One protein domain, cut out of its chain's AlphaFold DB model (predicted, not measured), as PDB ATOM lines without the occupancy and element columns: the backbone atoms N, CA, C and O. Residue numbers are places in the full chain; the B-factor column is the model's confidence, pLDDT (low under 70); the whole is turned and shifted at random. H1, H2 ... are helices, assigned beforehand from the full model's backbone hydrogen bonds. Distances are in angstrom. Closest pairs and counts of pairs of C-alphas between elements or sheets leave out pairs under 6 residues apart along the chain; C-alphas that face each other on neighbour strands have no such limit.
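What this domain is: This is residues 2 to 72 of the 187 residues of the protein "Predicted protein" of Enterococcus faecalis T2 (UniProt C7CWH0). One long helix, H1, runs along the longest axis of the domain, and a second, H2, packs slantwise across its middle stretch. A short third helix, H3, sits away from both, with loops before and after it. The printed part has 71 residues with three named helices, in the order H1, H2, H3, and no named strand; the class is all helix. The whole is compact, with a radius of gyration of the C-alphas of 11.6 A, and rounded, spanning 32 by 23 by 22 A.

How they stand to each other: Start with H1, residues 2 to 20, and go on to H2, residues 31 to 44. They touch, H1 with residues 7 to 15 alone; look at Ala 11 and Phe 35, whose C-alphas, the closest of the two helices, are 4.9 A apart. Their lines stand at a steep tilt of 48 degrees, and they run opposite ways. H3, residues 54 to 61, is apart from H1 and from H2. In H1, H2 and H3 every O i to N i+4 pair is within hydrogen-bond range.

Where its parts are: Find C-alpha 2 at (8.623, -12.165, -0.526); from there H1 runs 27.4 A to C-alpha 20. H2 begins at C-alpha 31, at (24.220, 4.829, -1.782), and runs 20.6 A to C-alpha 44. H3 runs 10.3 A from C-alpha 54 to C-alpha 61, at (23.201, 16.466, 13.360).

The domain as a whole: The two C-alphas farthest apart, those of Ala 2 and Gly 62, are 35.1 A apart. The printed part has no cut. The links H1 to H2, of 10 residues, and H2 to H3, of 9, are short but not tight. The mean pLDDT of the printed part is 88.9; look for the values under 70 at residues 2 to 5.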
ATOM      1  N   ALA A   2       9.394 -13.379  -0.859       58.81
ATOM      2  CA  ALA A   2       8.623 -12.165  -0.526       58.81
ATOM      3  C   ALA A   2       9.340 -11.140   0.390       58.81
ATOM      4  O   ALA A   2       9.274  -9.944   0.131       58.81
ATOM      5  N   LYS A   3      10.085 -11.585   1.419       61.06
ATOM      6  CA  LYS A   3      10.831 -10.671   2.316       61.06
ATOM      7  C   LYS A   3      11.942  -9.892   1.593       61.06
ATOM      8  O   LYS A   3      12.081  -8.697   1.809       61.06
ATOM      9  N   PHE A   4      12.682 -10.540   0.689       62.31
ATOM     10  CA  PHE A   4      13.760  -9.898  -0.078       62.31
ATOM     11  C   PHE A   4      13.238  -8.868  -1.088       62.31
ATOM     12  O   PHE A   4      13.811  -7.791  -1.207       62.31
ATOM     13  N   GLN A   5      12.124  -9.153  -1.774       67.31
ATOM     14  CA  GLN A   5      11.472  -8.158  -2.640       67.31
ATOM     15  C   GLN A   5      10.993  -6.929  -1.852       67.31
ATOM     16  O   GLN A   5      11.030  -5.819  -2.381       67.31
ATOM     17  N   ASN A   6      10.598  -7.110  -0.589       86.56
ATOM     18  CA  ASN A   6      10.197  -6.002   0.272       86.56
ATOM     19  C   ASN A   6      11.392  -5.110   0.666       86.56
ATOM     20  O   ASN A   6      11.282  -3.890   0.607       86.56
ATOM     21  N   VAL A   7      12.560  -5.707   0.957       93.31
ATOM     22  CA  VAL A   7      13.796  -4.973   1.299       93.31
ATOM     23  C   VAL A   7      14.203  -4.000   0.193       93.31
ATOM     24  O   VAL A   7      14.369  -2.812   0.448       93.31
ATOM     25  N   PHE A   8      14.339  -4.478  -1.047       94.62
ATOM     26  CA  PHE A   8      14.797  -3.623  -2.149       94.62
ATOM     27  C   PHE A   8      13.793  -2.519  -2.495       94.62
ATOM     28  O   PHE A   8      14.194  -1.404  -2.834       94.62
ATOM     29  N   LYS A   9      12.490  -2.814  -2.400       94.81
ATOM     30  CA  LYS A   9      11.431  -1.827  -2.640       94.81
ATOM     31  C   LYS A   9      11.482  -0.709  -1.601       94.81
ATOM     32  O   LYS A   9      11.461   0.463  -1.975       94.81
ATOM     33  N   GLU A  10      11.592  -1.070  -0.328       94.62
ATOM     34  CA  GLU A  10      11.660  -0.112   0.774       94.62
ATOM     35  C   GLU A  10      12.960   0.703   0.740       94.62
ATOM     36  O   GLU A  10      12.919   1.929   0.811       94.62
ATOM     37  N   ALA A  11      14.103   0.055   0.496       95.56
ATOM     38  CA  ALA A  11      15.382   0.741   0.315       95.56
ATOM     39  C   ALA A  11      15.328   1.754  -0.842       95.56
ATOM     40  O   ALA A  11      15.795   2.885  -0.711       95.56
ATOM     41  N   SER A  12      14.706   1.383  -1.968       95.25
ATOM     42  CA  SER A  12      14.535   2.291  -3.108       95.25
ATOM     43  C   SER A  12      13.640   3.482  -2.764       95.25
ATOM     44  O   SER A  12      13.943   4.608  -3.162       95.25
ATOM     45  N   ARG A  13      12.555   3.254  -2.014       95.38
ATOM     46  CA  ARG A  13      11.645   4.308  -1.546       95.38
ATOM     47  C   ARG A  13      12.380   5.318  -0.659       95.38
ATOM     48  O   ARG A  13      12.341   6.510  -0.960       95.38
ATOM     49  N   ARG A  14      13.099   4.838   0.362       95.06
ATOM     50  CA  ARG A  14      13.883   5.666   1.296       95.06
ATOM     51  C   ARG A  14      14.975   6.455   0.585       95.06
ATOM     52  O   ARG A  14      15.041   7.670   0.729       95.06
ATOM     53  N   MET A  15      15.754   5.790  -0.273       94.88
ATOM     54  CA  MET A  15      16.796   6.442  -1.069       94.88
ATOM     55  C   MET A  15      16.228   7.565  -1.942       94.88
ATOM     56  O   MET A  15      16.809   8.647  -2.014       94.88
ATOM     57  N   LYS A  16      15.099   7.327  -2.624       93.62
ATOM     58  CA  LYS A  16      14.458   8.349  -3.465       93.62
ATOM     59  C   LYS A  16      13.984   9.541  -2.639       93.62
ATOM     60  O   LYS A  16      14.202  10.667  -3.070       93.62
ATOM     61  N   ASN A  17      13.378   9.294  -1.478       93.69
ATOM     62  CA  ASN A  17      12.936  10.347  -0.567       93.69
ATOM     63  C   ASN A  17      14.125  11.195  -0.074       93.69
ATOM     64  O   ASN A  17      14.135  12.405  -0.284       93.69
ATOM     65  N   PHE A  18      15.174  10.564   0.457       93.81
ATOM     66  CA  PHE A  18      16.381  11.264   0.913       93.81
ATOM     67  C   PHE A  18      17.068  12.045  -0.204       93.81
ATOM     68  O   PHE A  18      17.487  13.185  -0.006       93.81
ATOM     69  N   LYS A  19      17.142  11.465  -1.407       92.69
ATOM     70  CA  LYS A  19      17.708  12.150  -2.569       92.69
ATOM     71  C   LYS A  19      16.888  13.383  -2.940       92.69
ATOM     72  O   LYS A  19      17.467  14.429  -3.198       92.69
ATOM     73  N   ALA A  20      15.560  13.269  -2.954       92.75
ATOM     74  CA  ALA A  20      14.668  14.386  -3.265       92.75
ATOM     75  C   ALA A  20      14.773  15.526  -2.239       92.75
ATOM     76  O   ALA A  20      14.624  16.687  -2.601       92.75
ATOM     77  N   ARG A  21      15.077  15.194  -0.981       92.94
ATOM     78  CA  ARG A  21      15.225  16.141   0.135       92.94
ATOM     79  C   ARG A  21      16.648  16.688   0.307       92.94
ATOM     80  O   ARG A  21      16.902  17.427   1.252       92.94
ATOM     81  N   GLY A  22      17.572  16.333  -0.588       91.75
ATOM     82  CA  GLY A  22      18.935  16.869  -0.602       91.75
ATOM     83  C   GLY A  22      19.921  16.190   0.350       91.75
ATOM     84  O   GLY A  22      21.039  16.668   0.483       91.75
ATOM     85  N   PHE A  23      19.560  15.064   0.974       91.25
ATOM     86  CA  PHE A  23      20.482  14.331   1.849       91.25
ATOM     87  C   PHE A  23      21.601  13.639   1.065       91.25
ATOM     88  O   PHE A  23      22.676  13.422   1.593       91.25
ATOM     89  N   ILE A  24      21.389  13.282  -0.202       91.94
ATOM     90  CA  ILE A  24      22.380  12.524  -0.979       91.94
ATOM     91  C   ILE A  24      23.071  13.454  -1.987       91.94
ATOM     92  O   ILE A  24      22.411  13.881  -2.941       91.94
ATOM     93  N   PRO A  25      24.386  13.715  -1.845       86.00
ATOM     94  CA  PRO A  25      25.153  14.482  -2.818       86.00
ATOM     95  C   PRO A  25      25.158  13.846  -4.213       86.00
ATOM     96  O   PRO A  25      25.074  12.626  -4.400       86.00
ATOM     97  N   SER A  26      25.302  14.691  -5.231       84.31
ATOM     98  CA  SER A  26      25.457  14.228  -6.610       84.31
ATOM     99  C   SER A  26      26.750  13.426  -6.775       84.31
ATOM    100  O   SER A  26      27.820  13.860  -6.366       84.31
ATOM    101  N   GLY A  27      26.663  12.256  -7.414       81.56
ATOM    102  CA  GLY A  27      27.830  11.407  -7.688       81.56
ATOM    103  C   GLY A  27      28.232  10.456  -6.554       81.56
ATOM    104  O   GLY A  27      29.183   9.691  -6.728       81.56
ATOM    105  N   SER A  28      27.504  10.438  -5.433       86.50
ATOM    106  CA  SER A  28      27.728   9.481  -4.347       86.50
ATOM    107  C   SER A  28      27.616   8.027  -4.824       86.50
ATOM    108  O   SER A  28      26.654   7.633  -5.491       86.50
ATOM    109  N   LYS A  29      28.614   7.209  -4.472       86.19
ATOM    110  CA  LYS A  29      28.689   5.778  -4.811       86.19
ATOM    111  C   LYS A  29      28.128   4.918  -3.681       86.19
ATOM    112  O   LYS A  29      28.093   5.350  -2.537       86.19
ATOM    113  N   TYR A  30      27.693   3.705  -4.019       85.12
ATOM    114  CA  TYR A  30      27.182   2.692  -3.078       85.12
ATOM    115  C   TYR A  30      25.975   3.111  -2.221       85.12
ATOM    116  O   TYR A  30      25.530   2.335  -1.387       85.12
ATOM    117  N   VAL A  31      25.371   4.269  -2.506       91.31
ATOM    118  CA  VAL A  31      24.220   4.829  -1.782       91.31
ATOM    119  C   VAL A  31      23.111   3.799  -1.602       91.31
ATOM    120  O   VAL A  31      22.655   3.569  -0.494       91.31
ATOM    121  N   PHE A  32      22.698   3.127  -2.679       94.50
ATOM    122  CA  PHE A  32      21.617   2.143  -2.607       94.50
ATOM    123  C   PHE A  32      21.937   0.963  -1.674       94.50
ATOM    124  O   PHE A  32      21.034   0.457  -1.010       94.50
ATOM    125  N   GLN A  33      23.204   0.543  -1.598       94.38
ATOM    126  CA  GLN A  33      23.613  -0.569  -0.742       94.38
ATOM    127  C   GLN A  33      23.475  -0.213   0.741       94.38
ATOM    128  O   GLN A  33      23.044  -1.067   1.513       94.38
ATOM    129  N   ASP A  34      23.750   1.039   1.123       94.69
ATOM    130  CA  ASP A  34      23.548   1.516   2.496       94.69
ATOM    131  C   ASP A  34      22.078   1.377   2.918       94.69
ATOM    132  O   ASP A  34      21.787   0.820   3.974       94.69
ATOM    133  N   PHE A  35      21.137   1.791   2.061       95.00
ATOM    134  CA  PHE A  35      19.701   1.638   2.338       95.00
ATOM    135  C   PHE A  35      19.267   0.167   2.388       95.00
ATOM    136  O   PHE A  35      18.444  -0.207   3.221       95.00
ATOM    137  N   VAL A  36      19.808  -0.689   1.514       95.81
ATOM    138  CA  VAL A  36      19.516  -2.134   1.536       95.81
ATOM    139  C   VAL A  36      20.016  -2.772   2.830       95.81
ATOM    140  O   VAL A  36      19.294  -3.571   3.432       95.81
ATOM    141  N   ASN A  37      21.226  -2.420   3.264       94.94
ATOM    142  CA  ASN A  37      21.816  -2.912   4.505       94.94
ATOM    143  C   ASN A  37      21.017  -2.438   5.718       94.94
ATOM    144  O   ASN A  37      20.732  -3.251   6.594       94.94
ATOM    145  N   GLU A  38      20.591  -1.173   5.732       94.44
ATOM    146  CA  GLU A  38      19.767  -0.623   6.808       94.44
ATOM    147  C   GLU A  38      18.428  -1.347   6.927       94.44
ATOM    148  O   GLU A  38      18.110  -1.881   7.985       94.44
ATOM    149  N   VAL A  39      17.672  -1.457   5.832       94.44
ATOM    150  CA  VAL A  39      16.375  -2.156   5.841       94.44
ATOM    151  C   VAL A  39      16.546  -3.638   6.198       94.44
ATOM    152  O   VAL A  39      15.694  -4.236   6.856       94.44
ATOM    153  N   SER A  40      17.647  -4.259   5.769       94.06
ATOM    154  CA  SER A  40      17.954  -5.648   6.128       94.06
ATOM    155  C   SER A  40      18.265  -5.801   7.616       94.06
ATOM    156  O   SER A  40      17.777  -6.753   8.223       94.06
ATOM    157  N   ALA A  41      19.039  -4.881   8.194       92.50
ATOM    158  CA  ALA A  41      19.356  -4.858   9.618       92.50
ATOM    159  C   ALA A  41      18.094  -4.615  10.458       92.50
ATOM    160  O   ALA A  41      17.806  -5.410  11.349       92.50
ATOM    161  N   GLU A  42      17.267  -3.629  10.091       91.25
ATOM    162  CA  GLU A  42      15.991  -3.346  10.765       91.25
ATOM    163  C   GLU A  42      15.076  -4.585  10.789       91.25
ATOM    164  O   GLU A  42      14.524  -4.937  11.829       91.25
ATOM    165  N   ASN A  43      14.978  -5.323   9.674       91.56
ATOM    166  CA  ASN A  43      14.204  -6.570   9.606       91.56
ATOM    167  C   ASN A  43      14.745  -7.698  10.506       91.56
ATOM    168  O   ASN A  43      14.011  -8.648  10.793       91.56
ATOM    169  N   ARG A  44      16.019  -7.629  10.908       90.94
ATOM    170  CA  ARG A  44      16.653  -8.545  11.871       90.94
ATOM    171  C   ARG A  44      16.615  -8.013  13.308       90.94
ATOM    172  O   ARG A  44      17.040  -8.730  14.206       90.94
ATOM    173  N   GLY A  45      16.094  -6.804  13.536       90.38
ATOM    174  CA  GLY A  45      16.161  -6.124  14.832       90.38
ATOM    175  C   GLY A  45      17.558  -5.586  15.166       90.38
ATOM    176  O   GLY A  45      17.872  -5.380  16.334       90.38
ATOM    177  N   GLU A  46      18.403  -5.392  14.156       92.00
ATOM    178  CA  GLU A  46      19.759  -4.857  14.274       92.00
ATOM    179  C   GLU A  46      19.806  -3.393  13.815       92.00
ATOM    180  O   GLU A  46      18.998  -2.953  12.996       92.00
ATOM    181  N   ASN A  47      20.816  -2.658  14.284       89.38
ATOM    182  CA  ASN A  47      21.111  -1.312  13.801       89.38
ATOM    183  C   ASN A  47      22.211  -1.349  12.740       89.38
ATOM    184  O   ASN A  47      23.183  -2.096  12.854       89.38
ATOM    185  N   TYR A  48      22.084  -0.494  11.732       92.38
ATOM    186  CA  TYR A  48      23.115  -0.261  10.728       92.38
ATOM    187  C   TYR A  48      23.289   1.241  10.514       92.38
ATOM    188  O   TYR A  48      22.306   1.981  10.451       92.38
ATOM    189  N   THR A  49      24.543   1.667  10.383       91.06
ATOM    190  CA  THR A  49      24.919   3.062  10.151       91.06
ATOM    191  C   THR A  49      25.756   3.126   8.879       91.06
ATOM    192  O   THR A  49      26.954   2.850   8.896       91.06
ATOM    193  N   GLY A  50      25.102   3.443   7.763       89.31
ATOM    194  CA  GLY A  50      25.749   3.769   6.487       89.31
ATOM    195  C   GLY A  50      25.807   5.281   6.287       89.31
ATOM    196  O   GLY A  50      24.983   5.998   6.856       89.31
ATOM    197  N   ALA A  51      26.733   5.769   5.464       88.81
ATOM    198  CA  ALA A  51      27.007   7.203   5.317       88.81
ATOM    199  C   ALA A  51      25.765   8.030   4.938       88.81
ATOM    200  O   ALA A  51      25.651   9.181   5.344       88.81
ATOM    201  N   TYR A  52      24.823   7.431   4.200       89.50
ATOM    202  CA  TYR A  52      23.620   8.109   3.701       89.50
ATOM    203  C   TYR A  52      22.321   7.710   4.419       89.50
ATOM    204  O   TYR A  52      21.232   8.013   3.937       89.50
ATOM    205  N   THR A  53      22.420   6.999   5.542       90.19
ATOM    206  CA  THR A  53      21.263   6.483   6.295       90.19
ATOM    207  C   THR A  53      20.796   7.468   7.363       90.19
ATOM    208  O   THR A  53      21.614   8.220   7.896       90.19
ATOM    209  N   LYS A  54      19.508   7.440   7.743       90.69
ATOM    210  CA  LYS A  54      18.970   8.310   8.809       90.69
ATOM    211  C   LYS A  54      19.792   8.217  10.097       90.69
ATOM    212  O   LYS A  54      20.007   9.232  10.739       90.69
ATOM    213  N   ASN A  55      20.310   7.036  10.448       89.19
ATOM    214  CA  ASN A  55      21.090   6.842  11.671       89.19
ATOM    215  C   ASN A  55      22.394   7.649  11.649       89.19
ATOM    216  O   ASN A  55      22.742   8.273  12.651       89.19
ATOM    217  N   ALA A  56      23.082   7.685  10.503       88.25
ATOM    218  CA  ALA A  56      24.286   8.497  10.345       88.25
ATOM    219  C   ALA A  56      23.971   9.992  10.441       88.25
ATOM    220  O   ALA A  56      24.685  10.718  11.129       88.25
ATOM    221  N   TYR A  57      22.875  10.451   9.828       88.00
ATOM    222  CA  TYR A  57      22.458  11.847   9.966       88.00
ATOM    223  C   TYR A  57      22.017  12.189  11.390       88.00
ATOM    224  O   TYR A  57      22.399  13.233  11.902       88.00
ATOM    225  N   ASN A  58      21.275  11.317  12.067       89.44
ATOM    226  CA  ASN A  58      20.858  11.548  13.448       89.44
ATOM    227  C   ASN A  58      22.073  11.695  14.367       89.44
ATOM    228  O   ASN A  58      22.123  12.608  15.187       89.44
ATOM    229  N   GLN A  59      23.086  10.848  14.176       85.88
ATOM    230  CA  GLN A  59      24.350  10.947  14.898       85.88
ATOM    231  C   GLN A  59      25.124  12.223  14.540       85.88
ATOM    232  O   GLN A  59      25.693  12.862  15.422       85.88
ATOM    233  N   ALA A  60      25.159  12.599  13.260       82.38
ATOM    234  CA  ALA A  60      25.906  13.763  12.801       82.38
ATOM    235  C   ALA A  60      25.252  15.090  13.216       82.38
ATOM    236  O   ALA A  60      25.970  16.012  13.581       82.38
ATOM    237  N   TYR A  61      23.925  15.200  13.181       80.62
ATOM    238  CA  TYR A  61      23.201  16.466  13.360       80.62
ATOM    239  C   TYR A  61      22.445  16.564  14.691       80.62
ATOM    240  O   TYR A  61      21.885  17.618  14.988       80.62
ATOM    241  N   GLY A  62      22.400  15.493  15.493       80.19
ATOM    242  CA  GLY A  62      21.610  15.458  16.730       80.19
ATOM    243  C   GLY A  62      20.106  15.639  16.484       80.19
ATOM    244  O   GLY A  62      19.374  16.095  17.363       80.19
ATOM    245  N   SER A  63      19.645  15.342  15.269       79.31
ATOM    246  CA  SER A  63      18.254  15.448  14.829       79.31
ATOM    247  C   SER A  63      17.586  14.075  14.807       79.31
ATOM    248  O   SER A  63      18.264  13.059  14.701       79.31
ATOM    249  N   ASN A  64      16.254  14.033  14.859       85.56
ATOM    250  CA  ASN A  64      15.496  12.799  14.655       85.56
ATOM    251  C   ASN A  64      14.903  12.777  13.241       85.56
ATOM    252  O   ASN A  64      13.767  13.199  13.037       85.56
ATOM    253  N   ILE A  65      15.687  12.332  12.262       87.56
ATOM    254  CA  ILE A  65      15.270  12.280  10.862       87.56
ATOM    255  C   ILE A  65      14.372  11.071  10.616       87.56
ATOM    256  O   ILE A  65      14.750   9.925  10.878       87.56
ATOM    257  N   ASP A  66      13.207  11.345  10.033       89.06
ATOM    258  CA  ASP A  66      12.251  10.351   9.559       89.06
ATOM    259  C   ASP A  66      12.282  10.266   8.022       89.06
ATOM    260  O   ASP A  66      12.322  11.280   7.321       89.06
ATOM    261  N   TYR A  67      12.245   9.044   7.484       88.06
ATOM    262  CA  TYR A  67      12.128   8.795   6.044       88.06
ATOM    263  C   TYR A  67      10.790   9.252   5.462       88.06
ATOM    264  O   TYR A  67      10.707   9.477   4.253       88.06
ATOM    265  N   ASP A  68       9.767   9.392   6.300       87.12
ATOM    266  CA  ASP A  68       8.431   9.807   5.886       87.12
ATOM    267  C   ASP A  68       8.164  11.301   6.147       87.12
ATOM    268  O   ASP A  68       7.131  11.814   5.711       87.12
ATOM    269  N   SER A  69       9.098  12.033   6.777       88.25
ATOM    270  CA  SER A  69       8.972  13.490   6.923       88.25
ATOM    271  C   SER A  69       9.266  14.241   5.618       88.25
ATOM    272  O   SER A  69       9.921  13.738   4.699       88.25
ATOM    273  N   SER A  70       8.756  15.472   5.527       90.38
ATOM    274  CA  SER A  70       8.990  16.376   4.394       90.38
ATOM    275  C   SER A  70      10.218  17.274   4.564       90.38
ATOM    276  O   SER A  70      10.584  17.949   3.609       90.38
ATOM    277  N   GLU A  71      10.855  17.279   5.741       90.94
ATOM    278  CA  GLU A  71      11.969  18.184   6.062       90.94
ATOM    279  C   GLU A  71      13.167  17.960   5.141       90.94
ATOM    280  O   GLU A  71      13.714  16.863   5.039       90.94
ATOM    281  N   THR A  72      13.619  18.999   4.473       92.38
ATOM    282  CA  THR A  72      14.822  18.991   3.652       92.38
ATOM    283  C   THR A  72      16.083  18.968   4.514       92.38
ATOM    284  O   THR A  72      16.086  19.350   5.684       92.38
TER     285      THR A  72